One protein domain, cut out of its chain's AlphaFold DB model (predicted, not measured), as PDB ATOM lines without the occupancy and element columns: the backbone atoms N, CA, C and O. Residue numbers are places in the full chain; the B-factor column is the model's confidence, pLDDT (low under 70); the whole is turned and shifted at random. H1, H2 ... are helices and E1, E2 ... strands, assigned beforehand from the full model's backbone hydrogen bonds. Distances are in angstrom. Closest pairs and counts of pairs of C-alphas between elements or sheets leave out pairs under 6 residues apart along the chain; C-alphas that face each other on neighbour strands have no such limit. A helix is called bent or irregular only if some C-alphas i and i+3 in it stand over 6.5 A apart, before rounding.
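Overview. This is residues 2 to 147 of the 765 residues of a protein of Penicillium camemberti FM 013 (UniProt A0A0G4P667). A compact, mostly helical body is built round H4, which runs through the middle with H2, H3 and H7 packed crosswise on three sides of it. H1 folds back along H2 as a helical hairpin, H5 makes a corner with H4 at one end of it, and a tiny parallel pair of strands, E1 and E2, lies near H5 and H6 at the periphery. The printed part has 146 residues, with seven named helices and two named strands in the order H1 H2 E1 H3 H4 H5 E2 H6 H7. The radius of gyration of the C-alphas is 14.5 A, and the rounded outline spans 38 by 34 by 34 A.

Arrangement. H1, residues 2 to 15, and H2, residues 17 to 36, form a hairpin and touch, closest at the C-alphas of Lys 13 and Tyr 20, 5.6 A apart; their tilt of 34 degrees, opposite ways, is only just shallow. H2 is irregular, with C-alphas 22 and 25 at 8.3 A, and has a kink of 102 degrees near residue 24. E1, residues 39 to 41, is the parallel neighbour of E2, residues 118 to 120, at 28 degrees; N 119 and O 39 are 2.8 A apart and N 41 and O 119 3.1 A, both within hydrogen-bond range. H3, residues 56 to 76, touches H2 with residues 69 to 73 alone, about perpendicular at 79 degrees, closest at the C-alphas of Leu 30 and Leu 73, 7.0 A. The hub, H4, residues 87 to 101, touches H3 about perpendicular at 74 degrees, closest at the C-alphas of Val 66 and Phe 92, 5.9 A. H4 also touches H2 at a steep tilt of 65 degrees, the same way, closest at the C-alphas of Val 27 and Val 95, 7.3 A. H4 and H5, residues 106 to 111, touch only at the corner, closest at the C-alphas of Tyr 99 and Lys 106, 7.6 A. E1, H3, H4, H5 and E2 form a strand-helix-strand unit, two parallel neighbour strands with helices between them in the chain. H6, residues 121 to 124, touches H3, closest at the C-alphas of Lys 64 and Phe 124, 6.3 A. H7, residues 138 to 145, touches H4 about perpendicular at 77 degrees, closest at the C-alphas of Asp 90 and Thr 138, 5.6 A. Every O i to N i+4 pair is within hydrogen-bond range in H1, H3 and H4, against 13 of 16 in H2, 1 of 2 in H5 and 3 of 4 in H7; H6 is too short for such a pair.

Along the chain. H1 begins at C-alpha 2, (-12.945, 15.537, 174.893), and is 19.8 A long; H2 is 22.0 A. H3, the longest at 30.4 A, begins at C-alpha 56, (-27.837, 39.560, 199.926), and H4 is 21.4 A. H7, 11.2 A, ends at C-alpha 145, (-26.145, 17.317, 199.902).

Size, cuts and confidence. The two C-alphas farthest apart, of Arg 3 and Ser 131, are 39.3 A apart, and the printed part has no cut. The long links are E1 to H3 and H6 to H7. The mean pLDDT of the printed part is 76.7; among the residues under 70 are 78 to 85 and 126 to 147.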
ATOM      1  N   SER A   2     -12.429  16.722 174.157       74.06
ATOM      2  CA  SER A   2     -12.945  15.537 174.893       74.06
ATOM      3  C   SER A   2     -12.131  15.138 176.131       74.06
ATOM      4  O   SER A   2     -12.681  15.110 177.218       74.06
ATOM      5  N   ARG A   3     -10.800  14.972 176.026       83.44
ATOM      6  CA  ARG A   3      -9.955  14.554 177.169       83.44
ATOM      7  C   ARG A   3     -10.073  15.445 178.421       83.44
ATOM      8  O   ARG A   3      -9.818  14.962 179.517       83.44
ATOM      9  N   PHE A   4     -10.416  16.729 178.274       84.56
ATOM     10  CA  PHE A   4     -10.578  17.654 179.406       84.56
ATOM     11  C   PHE A   4     -11.956  17.574 180.039       84.56
ATOM     12  O   PHE A   4     -12.039  17.524 181.263       84.56
ATOM     13  N   ARG A   5     -13.004  17.507 179.217       92.25
ATOM     14  CA  ARG A   5     -14.356  17.195 179.677       92.25
ATOM     15  C   ARG A   5     -14.363  15.860 180.415       92.25
ATOM     16  O   ARG A   5     -14.809  15.802 181.548       92.25
ATOM     17  N   ASP A   6     -13.768  14.828 179.826       93.50
ATOM     18  CA  ASP A   6     -13.747  13.483 180.402       93.50
ATOM     19  C   ASP A   6     -12.991  13.469 181.747       93.50
ATOM     20  O   ASP A   6     -13.417  12.816 182.699       93.50
ATOM     21  N   LYS A   7     -11.914  14.265 181.871       94.88
ATOM     22  CA  LYS A   7     -11.230  14.487 183.153       94.88
ATOM     23  C   LYS A   7     -12.118  15.234 184.155       94.88
ATOM     24  O   LYS A   7     -12.184  14.822 185.303       94.88
ATOM     25  N   ALA A   8     -12.803  16.298 183.747       94.19
ATOM     26  CA  ALA A   8     -13.690  17.083 184.610       94.19
ATOM     27  C   ALA A   8     -14.877  16.278 185.132       94.19
ATOM     28  O   ALA A   8     -15.149  16.299 186.328       94.19
ATOM     29  N   THR A   9     -15.520  15.511 184.257       95.62
ATOM     30  CA  THR A   9     -16.587  14.585 184.624       95.62
ATOM     31  C   THR A   9     -16.080  13.531 185.600       95.62
ATOM     32  O   THR A   9     -16.751  13.254 186.590       95.62
ATOM     33  N   LYS A  10     -14.881  12.976 185.371       95.88
ATOM     34  CA  LYS A  10     -14.270  12.012 186.292       95.88
ATOM     35  C   LYS A  10     -14.010  12.628 187.670       95.88
ATOM     36  O   LYS A  10     -14.444  12.063 188.661       95.88
ATOM     37  N   GLU A  11     -13.366  13.788 187.731       96.06
ATOM     38  CA  GLU A  11     -13.043  14.470 188.994       96.06
ATOM     39  C   GLU A  11     -14.313  14.873 189.764       96.06
ATOM     40  O   GLU A  11     -14.381  14.708 190.980       96.06
ATOM     41  N   PHE A  12     -15.358  15.331 189.064       95.31
ATOM     42  CA  PHE A  12     -16.658  15.607 189.681       95.31
ATOM     43  C   PHE A  12     -17.318  14.330 190.215       95.31
ATOM     44  O   PHE A  12     -17.790  14.304 191.350       95.31
ATOM     45  N   LYS A  13     -17.332  13.257 189.414       95.62
ATOM     46  CA  LYS A  13     -17.896  11.955 189.789       95.62
ATOM     47  C   LYS A  13     -17.166  11.345 190.984       95.62
ATOM     48  O   LYS A  13     -17.823  10.842 191.884       95.62
ATOM     49  N   ASP A  14     -15.840  11.410 191.015       92.62
ATOM     50  CA  ASP A  14     -15.037  10.891 192.124       92.62
ATOM     51  C   ASP A  14     -15.292  11.708 193.405       92.62
ATOM     52  O   ASP A  14     -15.303  11.164 194.510       92.62
ATOM     53  N   ARG A  15     -15.567  13.015 193.267       90.50
ATOM     54  CA  ARG A  15     -15.846  13.912 194.395       90.50
ATOM     55  C   ARG A  15     -17.267  13.792 194.951       90.50
ATOM     56  O   ARG A  15     -17.436  13.893 196.170       90.50
ATOM     57  N   LEU A  16     -18.263  13.638 194.076       88.56
ATOM     58  CA  LEU A  16     -19.699  13.623 194.379       88.56
ATOM     59  C   LEU A  16     -20.407  12.460 193.645       88.56
ATOM     60  O   LEU A  16     -21.287  12.701 192.813       88.56
ATOM     61  N   PRO A  17     -20.060  11.188 193.929       85.38
ATOM     62  CA  PRO A  17     -20.488  10.040 193.119       85.38
ATOM     63  C   PRO A  17     -22.001   9.814 193.123       85.38
ATOM     64  O   PRO A  17     -22.588   9.560 192.072       85.38
ATOM     65  N   VAL A  18     -22.639   9.959 194.289       77.62
ATOM     66  CA  VAL A  18     -24.091   9.774 194.456       77.62
ATOM     67  C   VAL A  18     -24.865  10.864 193.710       77.62
ATOM     68  O   VAL A  18     -25.751  10.562 192.912       77.62
ATOM     69  N   PHE A  19     -24.475  12.127 193.905       85.50
ATOM     70  CA  PHE A  19     -25.088  13.272 193.230       85.50
ATOM     71  C   PHE A  19     -24.893  13.197 191.709       85.50
ATOM     72  O   PHE A  19     -25.838  13.398 190.949       85.50
ATOM     73  N   TYR A  20     -23.687  12.840 191.253       91.31
ATOM     74  CA  TYR A  20     -23.403  12.647 189.833       91.31
ATOM     75  C   TYR A  20     -24.299  11.568 189.219       91.31
ATOM     76  O   TYR A  20     -24.859  11.782 188.149       91.31
ATOM     77  N   GLN A  21     -24.474  10.425 189.889       84.56
ATOM     78  CA  GLN A  21     -25.318   9.339 189.385       84.56
ATOM     79  C   GLN A  21     -26.781   9.770 189.214       84.56
ATOM     80  O   GLN A  21     -27.423   9.373 188.243       84.56
ATOM     81  N   GLN A  22     -27.298  10.586 190.130       76.69
ATOM     82  CA  GLN A  22     -28.698  11.009 190.129       76.69
ATOM     83  C   GLN A  22     -28.975  12.164 189.159       76.69
ATOM     84  O   GLN A  22     -30.027  12.200 188.526       76.69
ATOM     85  N   CYS A  23     -28.019  13.081 189.004       86.44
ATOM     86  CA  CYS A  23     -28.177  14.301 188.209       86.44
ATOM     87  C   CYS A  23     -27.417  14.260 186.879       86.44
ATOM     88  O   CYS A  23     -27.289  15.289 186.210       86.44
ATOM     89  N   ARG A  24     -26.915  13.085 186.478       89.25
ATOM     90  CA  ARG A  24     -26.076  12.889 185.286       89.25
ATOM     91  C   ARG A  24     -26.576  13.629 184.034       89.25
ATOM     92  O   ARG A  24     -25.743  14.293 183.416       89.25
ATOM     93  N   PRO A  25     -27.877  13.592 183.667       85.62
ATOM     94  CA  PRO A  25     -28.361  14.242 182.447       85.62
ATOM     95  C   PRO A  25     -28.145  15.760 182.404       85.62
ATOM     96  O   PRO A  25     -28.049  16.317 181.320       85.62
ATOM     97  N   LEU A  26     -28.049  16.422 183.561       86.94
ATOM     98  CA  LEU A  26     -27.815  17.867 183.671       86.94
ATOM     99  C   LEU A  26     -26.357  18.192 184.012       86.94
ATOM    100  O   LEU A  26     -25.799  19.169 183.513       86.94
ATOM    101  N   VAL A  27     -25.717  17.349 184.825       92.56
ATOM    102  CA  VAL A  27     -24.327  17.537 185.252       92.56
ATOM    103  C   VAL A  27     -23.349  17.335 184.093       92.56
ATOM    104  O   VAL A  27     -22.440  18.148 183.939       92.56
ATOM    105  N   ASP A  28     -23.533  16.313 183.249       92.50
ATOM    106  CA  ASP A  28     -22.638  16.061 182.107       92.50
ATOM    107  C   ASP A  28     -22.614  17.254 181.120       92.50
ATOM    108  O   ASP A  28     -21.521  17.750 180.803       92.50
ATOM    109  N   PRO A  29     -23.767  17.792 180.672       91.75
ATOM    110  CA  PRO A  29     -23.806  18.998 179.846       91.75
ATOM    111  C   PRO A  29     -23.231  20.241 180.531       91.75
ATOM    112  O   PRO A  29     -22.485  20.995 179.906       91.75
ATOM    113  N   LEU A  30     -23.515  20.451 181.820       93.38
ATOM    114  CA  LEU A  30     -23.037  21.627 182.548       93.38
ATOM    115  C   LEU A  30     -21.516  21.603 182.770       93.38
ATOM    116  O   LEU A  30     -20.843  22.614 182.570       93.38
ATOM    117  N   ILE A  31     -20.946  20.443 183.109       94.38
ATOM    118  CA  ILE A  31     -19.490  20.262 183.177       94.38
ATOM    119  C   ILE A  31     -18.865  20.479 181.799       94.38
ATOM    120  O   ILE A  31     -17.816  21.113 181.699       94.38
ATOM    121  N   SER A  32     -19.512  20.004 180.729       92.56
ATOM    122  CA  SER A  32     -19.048  20.240 179.356       92.56
ATOM    123  C   SER A  32     -19.031  21.733 179.021       92.56
ATOM    124  O   SER A  32     -18.037  22.232 178.493       92.56
ATOM    125  N   LEU A  33     -20.084  22.465 179.396       91.62
ATOM    126  CA  LEU A  33     -20.187  23.913 179.216       91.62
ATOM    127  C   LEU A  33     -19.029  24.647 179.914       91.62
ATOM    128  O   LEU A  33     -18.353  25.460 179.281       91.62
ATOM    129  N   LEU A  34     -18.750  24.314 181.177       91.62
ATOM    130  CA  LEU A  34     -17.666  24.919 181.969       91.62
ATOM    131  C   LEU A  34     -16.262  24.494 181.503       91.62
ATOM    132  O   LEU A  34     -15.305  25.262 181.586       91.62
ATOM    133  N   ALA A  35     -16.107  23.269 180.999       90.44
ATOM    134  CA  ALA A  35     -14.818  22.773 180.521       90.44
ATOM    135  C   ALA A  35     -14.444  23.324 179.136       90.44
ATOM    136  O   ALA A  35     -13.254  23.433 178.816       90.44
ATOM    137  N   GLU A  36     -15.438  23.638 178.300       88.00
ATOM    138  CA  GLU A  36     -15.219  23.910 176.877       88.00
ATOM    139  C   GLU A  36     -15.580  25.335 176.447       88.00
ATOM    140  O   GLU A  36     -14.872  25.879 175.594       88.00
ATOM    141  N   LYS A  37     -16.625  25.950 177.018       87.06
ATOM    142  CA  LYS A  37     -17.233  27.175 176.466       87.06
ATOM    143  C   LYS A  37     -17.233  28.391 177.390       87.06
ATOM    144  O   LYS A  37     -17.153  29.501 176.871       87.06
ATOM    145  N   VAL A  38     -17.358  28.198 178.702       88.38
ATOM    146  CA  VAL A  38     -17.540  29.287 179.675       88.38
ATOM    147  C   VAL A  38     -16.365  29.336 180.640       88.38
ATOM    148  O   VAL A  38     -16.085  28.343 181.309       88.38
ATOM    149  N   TYR A  39     -15.732  30.507 180.751       87.62
ATOM    150  CA  TYR A  39     -14.758  30.793 181.800       87.62
ATOM    151  C   TYR A  39     -15.363  31.754 182.819       87.62
ATOM    152  O   TYR A  39     -15.689  32.888 182.484       87.62
ATOM    153  N   LEU A  40     -15.513  31.300 184.063       88.25
ATOM    154  CA  LEU A  40     -15.954  32.151 185.166       88.25
ATOM    155  C   LEU A  40     -14.728  32.757 185.859       88.25
ATOM    156  O   LEU A  40     -14.072  32.075 186.651       88.25
ATOM    157  N   ASP A  41     -14.440  34.027 185.577       85.75
ATOM    158  CA  ASP A  41     -13.389  34.811 186.242       85.75
ATOM    159  C   ASP A  41     -13.973  35.533 187.456       85.75
ATOM    160  O   ASP A  41     -14.147  36.753 187.495       85.75
ATOM    161  N   ILE A  42     -14.390  34.716 188.421       82.50
ATOM    162  CA  ILE A  42     -15.047  35.157 189.644       82.50
ATOM    163  C   ILE A  42     -14.059  34.951 190.779       82.50
ATOM    164  O   ILE A  42     -13.601  33.830 191.030       82.50
ATOM    165  N   GLY A  43     -13.708  36.041 191.457       72.31
ATOM    166  CA  GLY A  43     -12.719  36.021 192.517       72.31
ATOM    167  C   GLY A  43     -13.129  35.070 193.638       72.31
ATOM    168  O   GLY A  43     -14.301  34.928 193.989       72.31
ATOM    169  N   ASN A  44     -12.143  34.445 194.284       66.38
ATOM    170  CA  ASN A  44     -12.409  33.603 195.452       66.38
ATOM    171  C   ASN A  44     -13.079  34.360 196.619       66.38
ATOM    172  O   ASN A  44     -13.598  33.697 197.515       66.38
ATOM    173  N   ALA A  45     -13.070  35.695 196.598       68.00
ATOM    174  CA  ALA A  45     -13.723  36.564 197.572       68.00
ATOM    175  C   ALA A  45     -15.165  36.965 197.192       68.00
ATOM    176  O   ALA A  45     -15.900  37.399 198.071       68.00
ATOM    177  N   ASP A  46     -15.577  36.802 195.930       75.62
ATOM    178  CA  ASP A  46     -16.852  37.350 195.426       75.62
ATOM    179  C   ASP A  46     -18.059  36.462 195.763       75.62
ATOM    180  O   ASP A  46     -19.192  36.929 195.855       75.62
ATOM    181  N   LEU A  47     -17.809  35.168 195.967       79.44
ATOM    182  CA  LEU A  47     -18.769  34.209 196.507       79.44
ATOM    183  C   LEU A  47     -18.147  33.560 197.736       79.44
ATOM    184  O   LEU A  47     -16.983  33.138 197.687       79.44
ATOM    185  N   TYR A  48     -18.905  33.463 198.825       76.81
ATOM    186  CA  TYR A  48     -18.417  32.848 200.055       76.81
ATOM    187  C   TYR A  48     -18.145  31.348 199.868       76.81
ATOM    188  O   TYR A  48     -18.418  30.759 198.814       76.81
ATOM    189  N   ARG A  49     -17.535  30.687 200.864       69.19
ATOM    190  CA  ARG A  49     -17.510  29.221 200.827       69.19
ATOM    191  C   ARG A  49     -18.946  28.746 200.965       69.19
ATOM    192  O   ARG A  49     -19.715  29.309 201.726       69.19
ATOM    193  N   TRP A  50     -19.268  27.656 200.287       59.34
ATOM    194  CA  TRP A  50     -20.607  27.065 200.257       59.34
ATOM    195  C   TRP A  50     -21.263  26.815 201.637       59.34
ATOM    196  O   TRP A  50     -22.471  26.636 201.677       59.34
ATOM    197  N   ARG A  51     -20.495  26.796 202.748       52.25
ATOM    198  CA  ARG A  51     -20.975  26.629 204.139       52.25
ATOM    199  C   ARG A  51     -21.195  27.921 204.918       52.25
ATOM    200  O   ARG A  51     -21.723  27.868 206.026       52.25
ATOM    201  N   ASP A  52     -20.757  29.045 204.380       70.50
ATOM    202  CA  ASP A  52     -20.903  30.326 205.044       70.50
ATOM    203  C   ASP A  52     -22.265  30.907 204.660       70.50
ATOM    204  O   ASP A  52     -22.729  30.761 203.528       70.50
ATOM    205  N   LYS A  53     -22.929  31.558 205.615       71.00
ATOM    206  CA  LYS A  53     -24.190  32.242 205.349       71.00
ATOM    207  C   LYS A  53     -23.918  33.389 204.375       71.00
ATOM    208  O   LYS A  53     -23.131  34.276 204.692       71.00
ATOM    209  N   GLU A  54     -24.538  33.352 203.200       76.75
ATOM    210  CA  GLU A  54     -24.367  34.406 202.204       76.75
ATOM    211  C   GLU A  54     -25.218  35.628 202.552       76.75
ATOM    212  O   GLU A  54     -26.405  35.509 202.864       76.75
ATOM    213  N   ASP A  55     -24.611  36.809 202.458       80.44
ATOM    214  CA  ASP A  55     -25.343  38.072 202.465       80.44
ATOM    215  C   ASP A  55     -26.123  38.256 201.143       80.44
ATOM    216  O   ASP A  55     -26.011  37.468 200.194       80.44
ATOM    217  N   GLU A  56     -26.938  39.310 201.063       80.56
ATOM    218  CA  GLU A  56     -27.837  39.560 199.926       80.56
ATOM    219  C   GLU A  56     -27.082  39.715 198.590       80.56
ATOM    220  O   GLU A  56     -27.516  39.180 197.569       80.56
ATOM    221  N   GLN A  57     -25.909  40.360 198.599       83.31
ATOM    222  CA  GLN A  57     -25.114  40.608 197.389       83.31
ATOM    223  C   GLN A  57     -24.486  39.336 196.778       83.31
ATOM    224  O   GLN A  57     -24.689  39.108 195.583       83.31
ATOM    225  N   PRO A  58     -23.773  38.470 197.530       83.19
ATOM    226  CA  PRO A  58     -23.294  37.187 197.000       83.19
ATOM    227  C   PRO A  58     -24.429  36.263 196.551       83.19
ATOM    228  O   PRO A  58     -24.321  35.627 195.503       83.19
ATOM    229  N   THR A  59     -25.547  36.255 197.286       83.94
ATOM    230  CA  THR A  59     -26.758  35.508 196.908       83.94
ATOM    231  C   THR A  59     -27.284  35.969 195.546       83.94
ATOM    232  O   THR A  59     -27.613  35.150 194.683       83.94
ATOM    233  N   GLU A  60     -27.348  37.284 195.326       85.88
ATOM    234  CA  GLU A  60     -27.771  37.867 194.055       85.88
ATOM    235  C   GLU A  60     -26.800  37.517 192.918       85.88
ATOM    236  O   GLU A  60     -27.239  37.074 191.851       85.88
ATOM    237  N   LEU A  61     -25.493  37.666 193.148       87.75
ATOM    238  CA  LEU A  61     -24.456  37.334 192.171       87.75
ATOM    239  C   LEU A  61     -24.534  35.856 191.761       87.75
ATOM    240  O   LEU A  61     -24.599  35.552 190.567       87.75
ATOM    241  N   ARG A  62     -24.617  34.942 192.734       91.44
ATOM    242  CA  ARG A  62     -24.784  33.498 192.512       91.44
ATOM    243  C   ARG A  62     -26.002  33.203 191.641       91.44
ATOM    244  O   ARG A  62     -25.882  32.498 190.641       91.44
ATOM    245  N   ASN A  63     -27.160  33.771 191.980       87.75
ATOM    246  CA  ASN A  63     -28.398  33.554 191.228       87.75
ATOM    247  C   ASN A  63     -28.288  34.053 189.775       87.75
ATOM    248  O   ASN A  63     -28.797  33.400 188.863       87.75
ATOM    249  N   LYS A  64     -27.589  35.172 189.530       89.44
ATOM    250  CA  LYS A  64     -27.342  35.683 188.170       89.44
ATOM    251  C   LYS A  64     -26.424  34.766 187.362       89.44
ATOM    252  O   LYS A  64     -26.697  34.529 186.185       89.44
ATOM    253  N   ILE A  65     -25.379  34.221 187.982       91.00
ATOM    254  CA  ILE A  65     -24.466  33.268 187.333       91.00
ATOM    255  C   ILE A  65     -25.212  31.981 186.975       91.00
ATOM    256  O   ILE A  65     -25.141  31.536 185.830       91.00
ATOM    257  N   VAL A  66     -25.973  31.418 187.919       91.62
ATOM    258  CA  VAL A  66     -26.788  30.212 187.697       91.62
ATOM    259  C   VAL A  66     -27.797  30.439 186.573       91.62
ATOM    260  O   VAL A  66     -27.824  29.665 185.618       91.62
ATOM    261  N   GLY A  67     -28.550  31.541 186.615       89.75
ATOM    262  CA  GLY A  67     -29.507  31.876 185.560       89.75
ATOM    263  C   GLY A  67     -28.850  32.021 184.183       89.75
ATOM    264  O   GLY A  67     -29.402  31.572 183.177       89.75
ATOM    265  N   ARG A  68     -27.638  32.590 184.112       91.69
ATOM    266  CA  ARG A  68     -26.890  32.686 182.853       91.69
ATOM    267  C   ARG A  68     -26.410  31.321 182.360       91.69
ATOM    268  O   ARG A  68     -26.569  31.035 181.175       91.69
ATOM    269  N   LEU A  69     -25.877  30.474 183.242       91.31
ATOM    270  CA  LEU A  69     -25.467  29.109 182.899       91.31
ATOM    271  C   LEU A  69     -26.649  28.286 182.365       91.31
ATOM    272  O   LEU A  69     -26.497  27.594 181.361       91.31
ATOM    273  N   MET A  70     -27.830  28.393 182.986       89.88
ATOM    274  CA  MET A  70     -29.048  27.716 182.519       89.88
ATOM    275  C   MET A  70     -29.431  28.168 181.106       89.88
ATOM    276  O   MET A  70     -29.733  27.336 180.250       89.88
ATOM    277  N   ASN A  71     -29.369  29.474 180.835       88.38
ATOM    278  CA  ASN A  71     -29.680  30.026 179.515       88.38
ATOM    279  C   ASN A  71     -28.694  29.565 178.432       88.38
ATOM    280  O   ASN A  71     -29.127  29.180 177.349       88.38
ATOM    281  N   GLU A  72     -27.388  29.552 178.707       90.12
ATOM    282  CA  GLU A  72     -26.396  29.040 177.747       90.12
ATOM    283  C   GLU A  72     -26.553  27.539 177.487       90.12
ATOM    284  O   GLU A  72     -26.356  27.069 176.361       90.12
ATOM    285  N   LEU A  73     -26.926  26.775 178.518       88.06
ATOM    286  CA  LEU A  73     -27.179  25.349 178.363       88.06
ATOM    287  C   LEU A  73     -28.410  25.103 177.480       88.06
ATOM    288  O   LEU A  73     -28.330  24.290 176.560       88.06
ATOM    289  N   ARG A  74     -29.498  25.867 177.683       84.69
ATOM    290  CA  ARG A  74     -30.693  25.860 176.814       84.69
ATOM    291  C   ARG A  74     -30.337  26.154 175.358       84.69
ATOM    292  O   ARG A  74     -30.776  25.435 174.467       84.69
ATOM    293  N   GLN A  75     -29.516  27.177 175.125       85.44
ATOM    294  CA  GLN A  75     -29.095  27.573 173.778       85.44
ATOM    295  C   GLN A  75     -28.187  26.533 173.112       85.44
ATOM    296  O   GLN A  75     -28.257  26.341 171.903       85.44
ATOM    297  N   THR A  76     -27.341  25.842 173.880       82.50
ATOM    298  CA  THR A  76     -26.430  24.824 173.337       82.50
ATOM    299  C   THR A  76     -27.139  23.505 172.999       82.50
ATOM    300  O   THR A  76     -26.674  22.791 172.114       82.50
ATOM    301  N   HIS A  77     -28.239  23.174 173.682       73.94
ATOM    302  CA  HIS A  77     -28.886  21.858 173.607       73.94
ATOM    303  C   HIS A  77     -30.281  21.848 172.943       73.94
ATOM    304  O   HIS A  77     -31.019  20.896 173.161       73.94
ATOM    305  N   ASN A  78     -30.628  22.854 172.121       59.81
ATOM    306  CA  ASN A  78     -31.859  22.928 171.302       59.81
ATOM    307  C   ASN A  78     -33.123  22.350 171.981       59.81
ATOM    308  O   ASN A  78     -33.579  21.276 171.612       59.81
ATOM    309  N   GLU A  79     -33.688  23.082 172.950       54.72
ATOM    310  CA  GLU A  79     -35.028  22.894 173.563       54.72
ATOM    311  C   GLU A  79     -35.401  21.507 174.148       54.72
ATOM    312  O   GLU A  79     -36.414  21.411 174.837       54.72
ATOM    313  N   GLU A  80     -34.592  20.453 173.988       52.47
ATOM    314  CA  GLU A  80     -34.892  19.103 174.501       52.47
ATOM    315  C   GLU A  80     -34.821  19.007 176.033       52.47
ATOM    316  O   GLU A  80     -35.374  18.083 176.630       52.47
ATOM    317  N   VAL A  81     -34.179  19.973 176.695       56.09
ATOM    318  CA  VAL A  81     -34.076  20.021 178.157       56.09
ATOM    319  C   VAL A  81     -35.119  20.996 178.705       56.09
ATOM    320  O   VAL A  81     -34.898  22.207 178.744       56.09
ATOM    321  N   GLN A  82     -36.269  20.467 179.132       55.69
ATOM    322  CA  GLN A  82     -37.217  21.219 179.958       55.69
ATOM    323  C   GLN A  82     -36.679  21.286 181.389       55.69
ATOM    324  O   GLN A  82     -36.483  20.251 182.019       55.69
ATOM    325  N   PHE A  83     -36.422  22.501 181.872       64.38
ATOM    326  CA  PHE A  83     -35.989  22.755 183.246       64.38
ATOM    327  C   PHE A  83     -37.224  23.061 184.102       64.38
ATOM    328  O   PHE A  83     -38.010  23.937 183.733       64.38
ATOM    329  N   ASP A  84     -37.380  22.374 185.226       62.47
ATOM    330  CA  ASP A  84     -38.094  22.897 186.391       62.47
ATOM    331  C   ASP A  84     -37.214  24.006 187.031       62.47
ATOM    332  O   ASP A  84     -35.993  24.031 186.875       62.47
ATOM    333  N   ASP A  85     -37.797  25.043 187.632       61.88
ATOM    334  CA  ASP A  85     -37.019  26.252 187.975       61.88
ATOM    335  C   ASP A  85     -36.293  26.129 189.332       61.88
ATOM    336  O   ASP A  85     -35.251  26.757 189.537       61.88
ATOM    337  N   ASP A  86     -36.800  25.305 190.257       70.25
ATOM    338  CA  ASP A  86     -36.264  25.206 191.624       70.25
ATOM    339  C   ASP A  86     -35.202  24.103 191.775       70.25
ATOM    340  O   ASP A  86     -34.192  24.297 192.455       70.25
ATOM    341  N   TYR A  87     -35.422  22.938 191.161       71.94
ATOM    342  CA  TYR A  87     -34.560  21.758 191.300       71.94
ATOM    343  C   TYR A  87     -33.235  21.930 190.545       71.94
ATOM    344  O   TYR A  87     -32.151  21.614 191.041       71.94
ATOM    345  N   GLU A  88     -33.306  22.509 189.357       79.94
ATOM    346  CA  GLU A  88     -32.161  22.740 188.501       79.94
ATOM    347  C   GLU A  88     -31.299  23.879 189.041       79.94
ATOM    348  O   GLU A  88     -30.079  23.819 188.927       79.94
ATOM    349  N   ASN A  89     -31.882  24.856 189.739       83.56
ATOM    350  CA  ASN A  89     -31.109  25.891 190.421       83.56
ATOM    351  C   ASN A  89     -30.148  25.291 191.466       83.56
ATOM    352  O   ASN A  89     -28.968  25.654 191.501       83.56
ATOM    353  N   ASP A  90     -30.609  24.308 192.247       84.06
ATOM    354  CA  ASP A  90     -29.777  23.601 193.228       84.06
ATOM    355  C   ASP A  90     -28.639  22.825 192.537       84.06
ATOM    356  O   ASP A  90     -27.479  22.904 192.957       84.06
ATOM    357  N   ILE A  91     -28.929  22.140 191.421       88.06
ATOM    358  CA  ILE A  91     -27.914  21.398 190.654       88.06
ATOM    359  C   ILE A  91     -26.840  22.334 190.103       88.06
ATOM    360  O   ILE A  91     -25.641  22.080 190.261       88.06
ATOM    361  N   PHE A  92     -27.261  23.425 189.468       92.25
ATOM    362  CA  PHE A  92     -26.350  24.405 188.890       92.25
ATOM    363  C   PHE A  92     -25.514  25.089 189.967       92.25
ATOM    364  O   PHE A  92     -24.318  25.299 189.768       92.25
ATOM    365  N   THR A  93     -26.111  25.372 191.123       91.19
ATOM    366  CA  THR A  93     -25.413  25.928 192.281       91.19
ATOM    367  C   THR A  93     -24.318  24.977 192.775       91.19
ATOM    368  O   THR A  93     -23.174  25.395 192.947       91.19
ATOM    369  N   ILE A  94     -24.614  23.685 192.934       90.56
ATOM    370  CA  ILE A  94     -23.634  22.686 193.393       90.56
ATOM    371  C   ILE A  94     -22.461  22.560 192.410       90.56
ATOM    372  O   ILE A  94     -21.298  22.581 192.825       90.56
ATOM    373  N   VAL A  95     -22.744  22.490 191.107       93.62
ATOM    374  CA  VAL A  95     -21.695  22.417 190.076       93.62
ATOM    375  C   VAL A  95     -20.878  23.715 190.022       93.62
ATOM    376  O   VAL A  95     -19.655  23.654 189.880       93.62
ATOM    377  N   LEU A  96     -21.511  24.877 190.216       93.50
ATOM    378  CA  LEU A  96     -20.839  26.175 190.300       93.50
ATOM    379  C   LEU A  96     -19.858  26.237 191.483       93.50
ATOM    380  O   LEU A  96     -18.703  26.622 191.296       93.50
ATOM    381  N   TYR A  97     -20.263  25.821 192.688       91.56
ATOM    382  CA  TYR A  97     -19.353  25.811 193.843       91.56
ATOM    383  C   TYR A  97     -18.234  24.785 193.702       91.56
ATOM    384  O   TYR A  97     -17.103  25.088 194.085       91.56
ATOM    385  N   TRP A  98     -18.504  23.608 193.130       93.69
ATOM    386  CA  TRP A  98     -17.437  22.671 192.786       93.69
ATOM    387  C   TRP A  98     -16.425  23.332 191.843       93.69
ATOM    388  O   TRP A  98     -15.230  23.355 192.145       93.69
ATOM    389  N   TYR A  99     -16.905  23.951 190.759       93.38
ATOM    390  CA  TYR A  99     -16.056  24.615 189.774       93.38
ATOM    391  C   TYR A  99     -15.228  25.748 190.382       93.38
ATOM    392  O   TYR A  99     -14.054  25.876 190.049       93.38
ATOM    393  N   LEU A 100     -15.803  26.569 191.265       89.19
ATOM    394  CA  LEU A 100     -15.123  27.740 191.823       89.19
ATOM    395  C   LEU A 100     -14.211  27.401 193.006       89.19
ATOM    396  O   LEU A 100     -13.120  27.960 193.121       89.19
ATOM    397  N   LYS A 101     -14.643  26.505 193.900       87.00
ATOM    398  CA  LYS A 101     -14.035  26.342 195.231       87.00
ATOM    399  C   LYS A 101     -13.357  24.999 195.452       87.00
ATOM    400  O   LYS A 101     -12.466  24.928 196.297       87.00
ATOM    401  N   ASP A 102     -13.742  23.941 194.739       90.06
ATOM    402  CA  ASP A 102     -13.125  22.632 194.949       90.06
ATOM    403  C   ASP A 102     -11.740  22.573 194.275       90.06
ATOM    404  O   ASP A 102     -11.499  23.133 193.194       90.06
ATOM    405  N   ASN A 103     -10.792  21.919 194.951       90.62
ATOM    406  CA  ASN A 103      -9.430  21.733 194.451       90.62
ATOM    407  C   ASN A 103      -9.390  20.760 193.269       90.62
ATOM    408  O   ASN A 103      -8.544  20.922 192.392       90.62
ATOM    409  N   SER A 104     -10.319  19.803 193.203       93.31
ATOM    410  CA  SER A 104     -10.450  18.885 192.067       93.31
ATOM    411  C   SER A 104     -10.780  19.628 190.770       93.31
ATOM    412  O   SER A 104     -10.291  19.249 189.715       93.31
ATOM    413  N   ALA A 105     -11.488  20.763 190.831       92.88
ATOM    414  CA  ALA A 105     -11.765  21.610 189.668       92.88
ATOM    415  C   ALA A 105     -10.647  22.621 189.342       92.88
ATOM    416  O   ALA A 105     -10.742  23.354 188.357       92.88
ATOM    417  N   LYS A 106      -9.563  22.686 190.131       91.94
ATOM    418  CA  LYS A 106      -8.501  23.700 189.977       91.94
ATOM    419  C   LYS A 106      -7.878  23.702 188.579       91.94
ATOM    420  O   LYS A 106      -7.633  24.767 188.021       91.94
ATOM    421  N   PHE A 107      -7.714  22.526 187.976       91.62
ATOM    422  CA  PHE A 107      -7.154  22.399 186.629       91.62
ATOM    423  C   PHE A 107      -8.048  23.002 185.528       91.62
ATOM    424  O   PHE A 107      -7.540  23.307 184.449       91.62
ATOM    425  N   LEU A 108      -9.359  23.152 185.767       89.56
ATOM    426  CA  LEU A 108     -10.261  23.850 184.847       89.56
ATOM    427  C   LEU A 108     -10.000  25.354 184.880       89.56
ATOM    428  O   LEU A 108      -9.899  25.973 183.824       89.56
ATOM    429  N   ARG A 109      -9.803  25.906 186.083       88.94
ATOM    430  CA  ARG A 109      -9.534  27.331 186.300       88.94
ATOM    431  C   ARG A 109      -8.145  27.736 185.799       88.94
ATOM    432  O   ARG A 109      -8.009  28.720 185.090       88.94
ATOM    433  N   GLU A 110      -7.114  26.941 186.096       85.62
ATOM    434  CA  GLU A 110      -5.717  27.262 185.739       85.62
ATOM    435  C   GLU A 110      -5.415  27.182 184.237       85.62
ATOM    436  O   GLU A 110      -4.452  27.779 183.759       85.62
ATOM    437  N   ARG A 111      -6.208  26.425 183.475       76.56
ATOM    438  CA  ARG A 111      -5.962  26.210 182.044       76.56
ATOM    439  C   ARG A 111      -6.523  27.328 181.159       76.56
ATOM    440  O   ARG A 111      -6.080  27.467 180.019       76.56
ATOM    441  N   GLN A 112      -7.519  28.070 181.627       65.44
ATOM    442  CA  GLN A 112      -8.293  28.990 180.795       65.44
ATOM    443  C   GLN A 112      -7.722  30.425 180.866       65.44
ATOM    444  O   GLN A 112      -8.261  31.291 181.537       65.44
ATOM    445  N   GLN A 113      -6.613  30.680 180.156       56.56
ATOM    446  CA  GLN A 113      -6.178  32.037 179.757       56.56
ATOM    447  C   GLN A 113      -6.903  32.481 178.459       56.56
ATOM    448  O   GLN A 113      -7.422  31.618 177.745       56.56
ATOM    449  N   PRO A 114      -7.004  33.799 178.174       55.41
ATOM    450  CA  PRO A 114      -8.237  34.477 177.767       55.41
ATOM    451  C   PRO A 114      -8.823  33.887 176.485       55.41
ATOM    452  O   PRO A 114      -8.326  34.109 175.384       55.41
ATOM    453  N   ARG A 115      -9.903  33.123 176.644       58.41
ATOM    454  CA  ARG A 115     -10.828  32.831 175.550       58.41
ATOM    455  C   ARG A 115     -11.831  33.975 175.445       58.41
ATOM    456  O   ARG A 115     -12.120  34.623 176.448       58.41
ATOM    457  N   ASP A 116     -12.415  34.144 174.264       62.94
ATOM    458  CA  ASP A 116     -13.387  35.206 173.956       62.94
ATOM    459  C   ASP A 116     -14.652  35.187 174.847       62.94
ATOM    460  O   ASP A 116     -15.386  36.169 174.903       62.94
ATOM    461  N   ASN A 117     -14.876  34.109 175.611       75.88
ATOM    462  CA  ASN A 117     -16.003  33.929 176.532       75.88
ATOM    463  C   ASN A 117     -15.583  33.994 178.013       75.88
ATOM    464  O   ASN A 117     -15.908  33.099 178.801       75.88
ATOM    465  N   ASN A 118     -14.838  35.035 178.394       84.81
ATOM    466  CA  ASN A 118     -14.597  35.340 179.804       84.81
ATOM    467  C   ASN A 118     -15.834  36.011 180.421       84.81
ATOM    468  O   ASN A 118     -16.305  37.031 179.918       84.81
ATOM    469  N   TRP A 119     -16.352  35.448 181.511       89.00
ATOM    470  CA  TRP A 119     -17.428  36.017 182.315       89.00
ATOM    471  C   TRP A 119     -16.856  36.560 183.629       89.00
ATOM    472  O   TRP A 119     -16.811  35.830 184.626       89.00
ATOM    473  N   PRO A 120     -16.416  37.832 183.652       87.62
ATOM    474  CA  PRO A 120     -15.964  38.464 184.880       87.62
ATOM    475  C   PRO A 120     -17.148  38.743 185.806       87.62
ATOM    476  O   PRO A 120     -18.278  38.927 185.347       87.62
ATOM    477  N   THR A 121     -16.881  38.898 187.102       84.44
ATOM    478  CA  THR A 121     -17.880  39.338 188.092       84.44
ATOM    479  C   THR A 121     -18.670  40.574 187.617       84.44
ATOM    480  O   THR A 121     -19.889  40.628 187.771       84.44
ATOM    481  N   ALA A 122     -18.014  41.527 186.938       85.25
ATOM    482  CA  ALA A 122     -18.634  42.732 186.369       85.25
ATOM    483  C   ALA A 122     -19.760  42.460 185.351       85.25
ATOM    484  O   ALA A 122     -20.678  43.266 185.250       85.25
ATOM    485  N   LEU A 123     -19.743  41.323 184.642       85.44
ATOM    486  CA  LEU A 123     -20.786  40.956 183.671       85.44
ATOM    487  C   LEU A 123     -22.168  40.813 184.329       85.44
ATOM    488  O   LEU A 123     -23.195  40.988 183.678       85.44
ATOM    489  N   PHE A 124     -22.201  40.495 185.623       84.44
ATOM    490  CA  PHE A 124     -23.429  40.257 186.379       84.44
ATOM    491  C   PHE A 124     -23.904  41.503 187.150       84.44
ATOM    492  O   PHE A 124     -25.021  41.526 187.680       84.44
ATOM    493  N   TRP A 125     -23.099  42.569 187.169       77.06
ATOM    494  CA  TRP A 125     -23.432  43.855 187.774       77.06
ATOM    495  C   TRP A 125     -23.889  44.827 186.675       77.06
ATOM    496  O   TRP A 125     -23.080  45.311 185.897       77.06
ATOM    497  N   GLY A 126     -25.200  45.087 186.579       63.12
ATOM    498  CA  GLY A 126     -25.775  46.012 185.583       63.12
ATOM    499  C   GLY A 126     -26.991  45.492 184.809       63.12
ATOM    500  O   GLY A 126     -27.654  46.267 184.128       63.12
ATOM    501  N   PHE A 127     -27.339  44.208 184.932       56.47
ATOM    502  CA  PHE A 127     -28.606  43.690 184.404       56.47
ATOM    503  C   PHE A 127     -29.773  44.070 185.332       56.47
ATOM    504  O   PHE A 127     -29.871  43.551 186.447       56.47
ATOM    505  N   GLU A 128     -30.661  44.960 184.874       45.12
ATOM    506  CA  GLU A 128     -31.943  45.238 185.536       45.12
ATOM    507  C   GLU A 128     -32.849  43.996 185.525       45.12
ATOM    508  O   GLU A 128     -32.878  43.212 184.570       45.12
ATOM    509  N   ARG A 129     -33.590  43.797 186.622       41.56
ATOM    510  CA  ARG A 129     -34.447  42.623 186.839       41.56
ATOM    511  C   ARG A 129     -35.453  42.433 185.692       41.56
ATOM    512  O   ARG A 129     -36.392  43.210 185.561       41.56
ATOM    513  N   ARG A 130     -35.427  41.270 185.034       38.00
ATOM    514  CA  ARG A 130     -36.680  40.538 184.771       38.00
ATOM    515  C   ARG A 130     -36.941  39.693 186.008       38.00
ATOM    516  O   ARG A 130     -36.205  38.745 186.241       38.00
ATOM    517  N   SER A 131     -37.896  40.110 186.840       34.03
ATOM    518  CA  SER A 131     -38.186  39.529 188.159       34.03
ATOM    519  C   SER A 131     -38.193  37.991 188.150       34.03
ATOM    520  O   SER A 131     -39.184  37.409 187.703       34.03
ATOM    521  N   PRO A 132     -37.173  37.311 188.707       38.62
ATOM    522  CA  PRO A 132     -37.315  35.918 189.089       38.62
ATOM    523  C   PRO A 132     -38.123  35.882 190.390       38.62
ATOM    524  O   PRO A 132     -37.981  36.764 191.246       38.62
ATOM    525  N   ARG A 133     -38.979  34.872 190.564       35.41
ATOM    526  CA  ARG A 133     -39.531  34.558 191.888       35.41
ATOM    527  C   ARG A 133     -38.347  34.416 192.851       35.41
ATOM    528  O   ARG A 133     -37.396  33.703 192.559       35.41
ATOM    529  N   SER A 134     -38.372  35.153 193.958       35.09
ATOM    530  CA  SER A 134     -37.393  35.004 195.036       35.09
ATOM    531  C   SER A 134     -37.450  33.562 195.548       35.09
ATOM    532  O   SER A 134     -38.499  33.140 196.035       35.09
ATOM    533  N   ILE A 135     -36.355  32.806 195.407       43.72
ATOM    534  CA  ILE A 135     -36.208  31.445 195.944       43.72
ATOM    535  C   ILE A 135     -35.175  31.511 197.084       43.72
ATOM    536  O   ILE A 135     -33.972  31.412 196.838       43.72
ATOM    537  N   PRO A 136     -35.601  31.730 198.340       37.09
ATOM    538  CA  PRO A 136     -34.704  31.988 199.471       37.09
ATOM    539  C   PRO A 136     -33.989  30.746 200.056       37.09
ATOM    540  O   PRO A 136     -33.498  30.821 201.178       37.09
ATOM    541  N   HIS A 137     -33.928  29.600 199.359       43.34
ATOM    542  CA  HIS A 137     -33.549  28.312 199.982       43.34
ATOM    543  C   HIS A 137     -32.495  27.460 199.244       43.34
ATOM    544  O   HIS A 137     -32.267  26.320 199.647       43.34
ATOM    545  N   THR A 138     -31.834  27.970 198.201       47.16
ATOM    546  CA  THR A 138     -30.870  27.175 197.408       47.16
ATOM    547  C   THR A 138     -29.568  26.860 198.161       47.16
ATOM    548  O   THR A 138     -28.996  25.784 198.001       47.16
ATOM    549  N   THR A 139     -29.119  27.744 199.061       39.34
ATOM    550  CA  THR A 139     -27.895  27.536 199.860       39.34
ATOM    551  C   THR A 139     -28.073  26.434 200.908       39.34
ATOM    552  O   THR A 139     -27.241  25.536 200.997       39.34
ATOM    553  N   ASP A 140     -29.188  26.446 201.646       39.28
ATOM    554  CA  ASP A 140     -29.473  25.481 202.721       39.28
ATOM    555  C   ASP A 140     -29.732  24.061 202.187       39.28
ATOM    556  O   ASP A 140     -29.385  23.079 202.840       39.28
ATOM    557  N   ARG A 141     -30.285  23.941 200.972       42.28
ATOM    558  CA  ARG A 141     -30.460  22.656 200.279       42.28
ATOM    559  C   ARG A 141     -29.132  22.103 199.783       42.28
ATOM    560  O   ARG A 141     -28.782  20.984 200.134       42.28
ATOM    561  N   ALA A 142     -28.336  22.894 199.060       37.47
ATOM    562  CA  ALA A 142     -26.996  22.476 198.632       37.47
ATOM    563  C   ALA A 142     -26.092  22.054 199.817       37.47
ATOM    564  O   ALA A 142     -25.242  21.173 199.671       37.47
ATOM    565  N   LEU A 143     -26.314  22.640 201.001       37.88
ATOM    566  CA  LEU A 143     -25.623  22.324 202.252       37.88
ATOM    567  C   LEU A 143     -25.913  20.922 202.813       37.88
ATOM    568  O   LEU A 143     -24.991  20.287 203.332       37.88
ATOM    569  N   GLU A 144     -27.142  20.411 202.676       39.06
ATOM    570  CA  GLU A 144     -27.501  19.039 203.076       39.06
ATOM    571  C   GLU A 144     -26.827  17.975 202.185       39.06
ATOM    572  O   GLU A 144     -26.553  16.865 202.650       39.06
ATOM    573  N   TYR A 145     -26.492  18.310 200.930       45.75
ATOM    574  CA  TYR A 145     -26.145  17.317 199.902       45.75
ATOM    575  C   TYR A 145     -24.653  17.015 199.704       45.75
ATOM    576  O   TYR A 145     -24.322  15.982 199.125       45.75
ATOM    577  N   CYS A 146     -23.736  17.848 200.207       36.47
ATOM    578  CA  CYS A 146     -22.291  17.550 200.151       36.47
ATOM    579  C   CYS A 146     -21.713  17.127 201.519       36.47
ATOM    580  O   CYS A 146     -20.500  17.202 201.754       36.47
ATOM    581  N   SER A 147     -22.581  16.669 202.426       35.25
ATOM    582  CA  SER A 147     -22.203  15.782 203.528       35.25
ATOM    583  C   SER A 147     -21.939  14.378 202.962       35.25
ATOM    584  O   SER A 147     -22.704  13.934 202.108       35.25
TER     585      SER A 147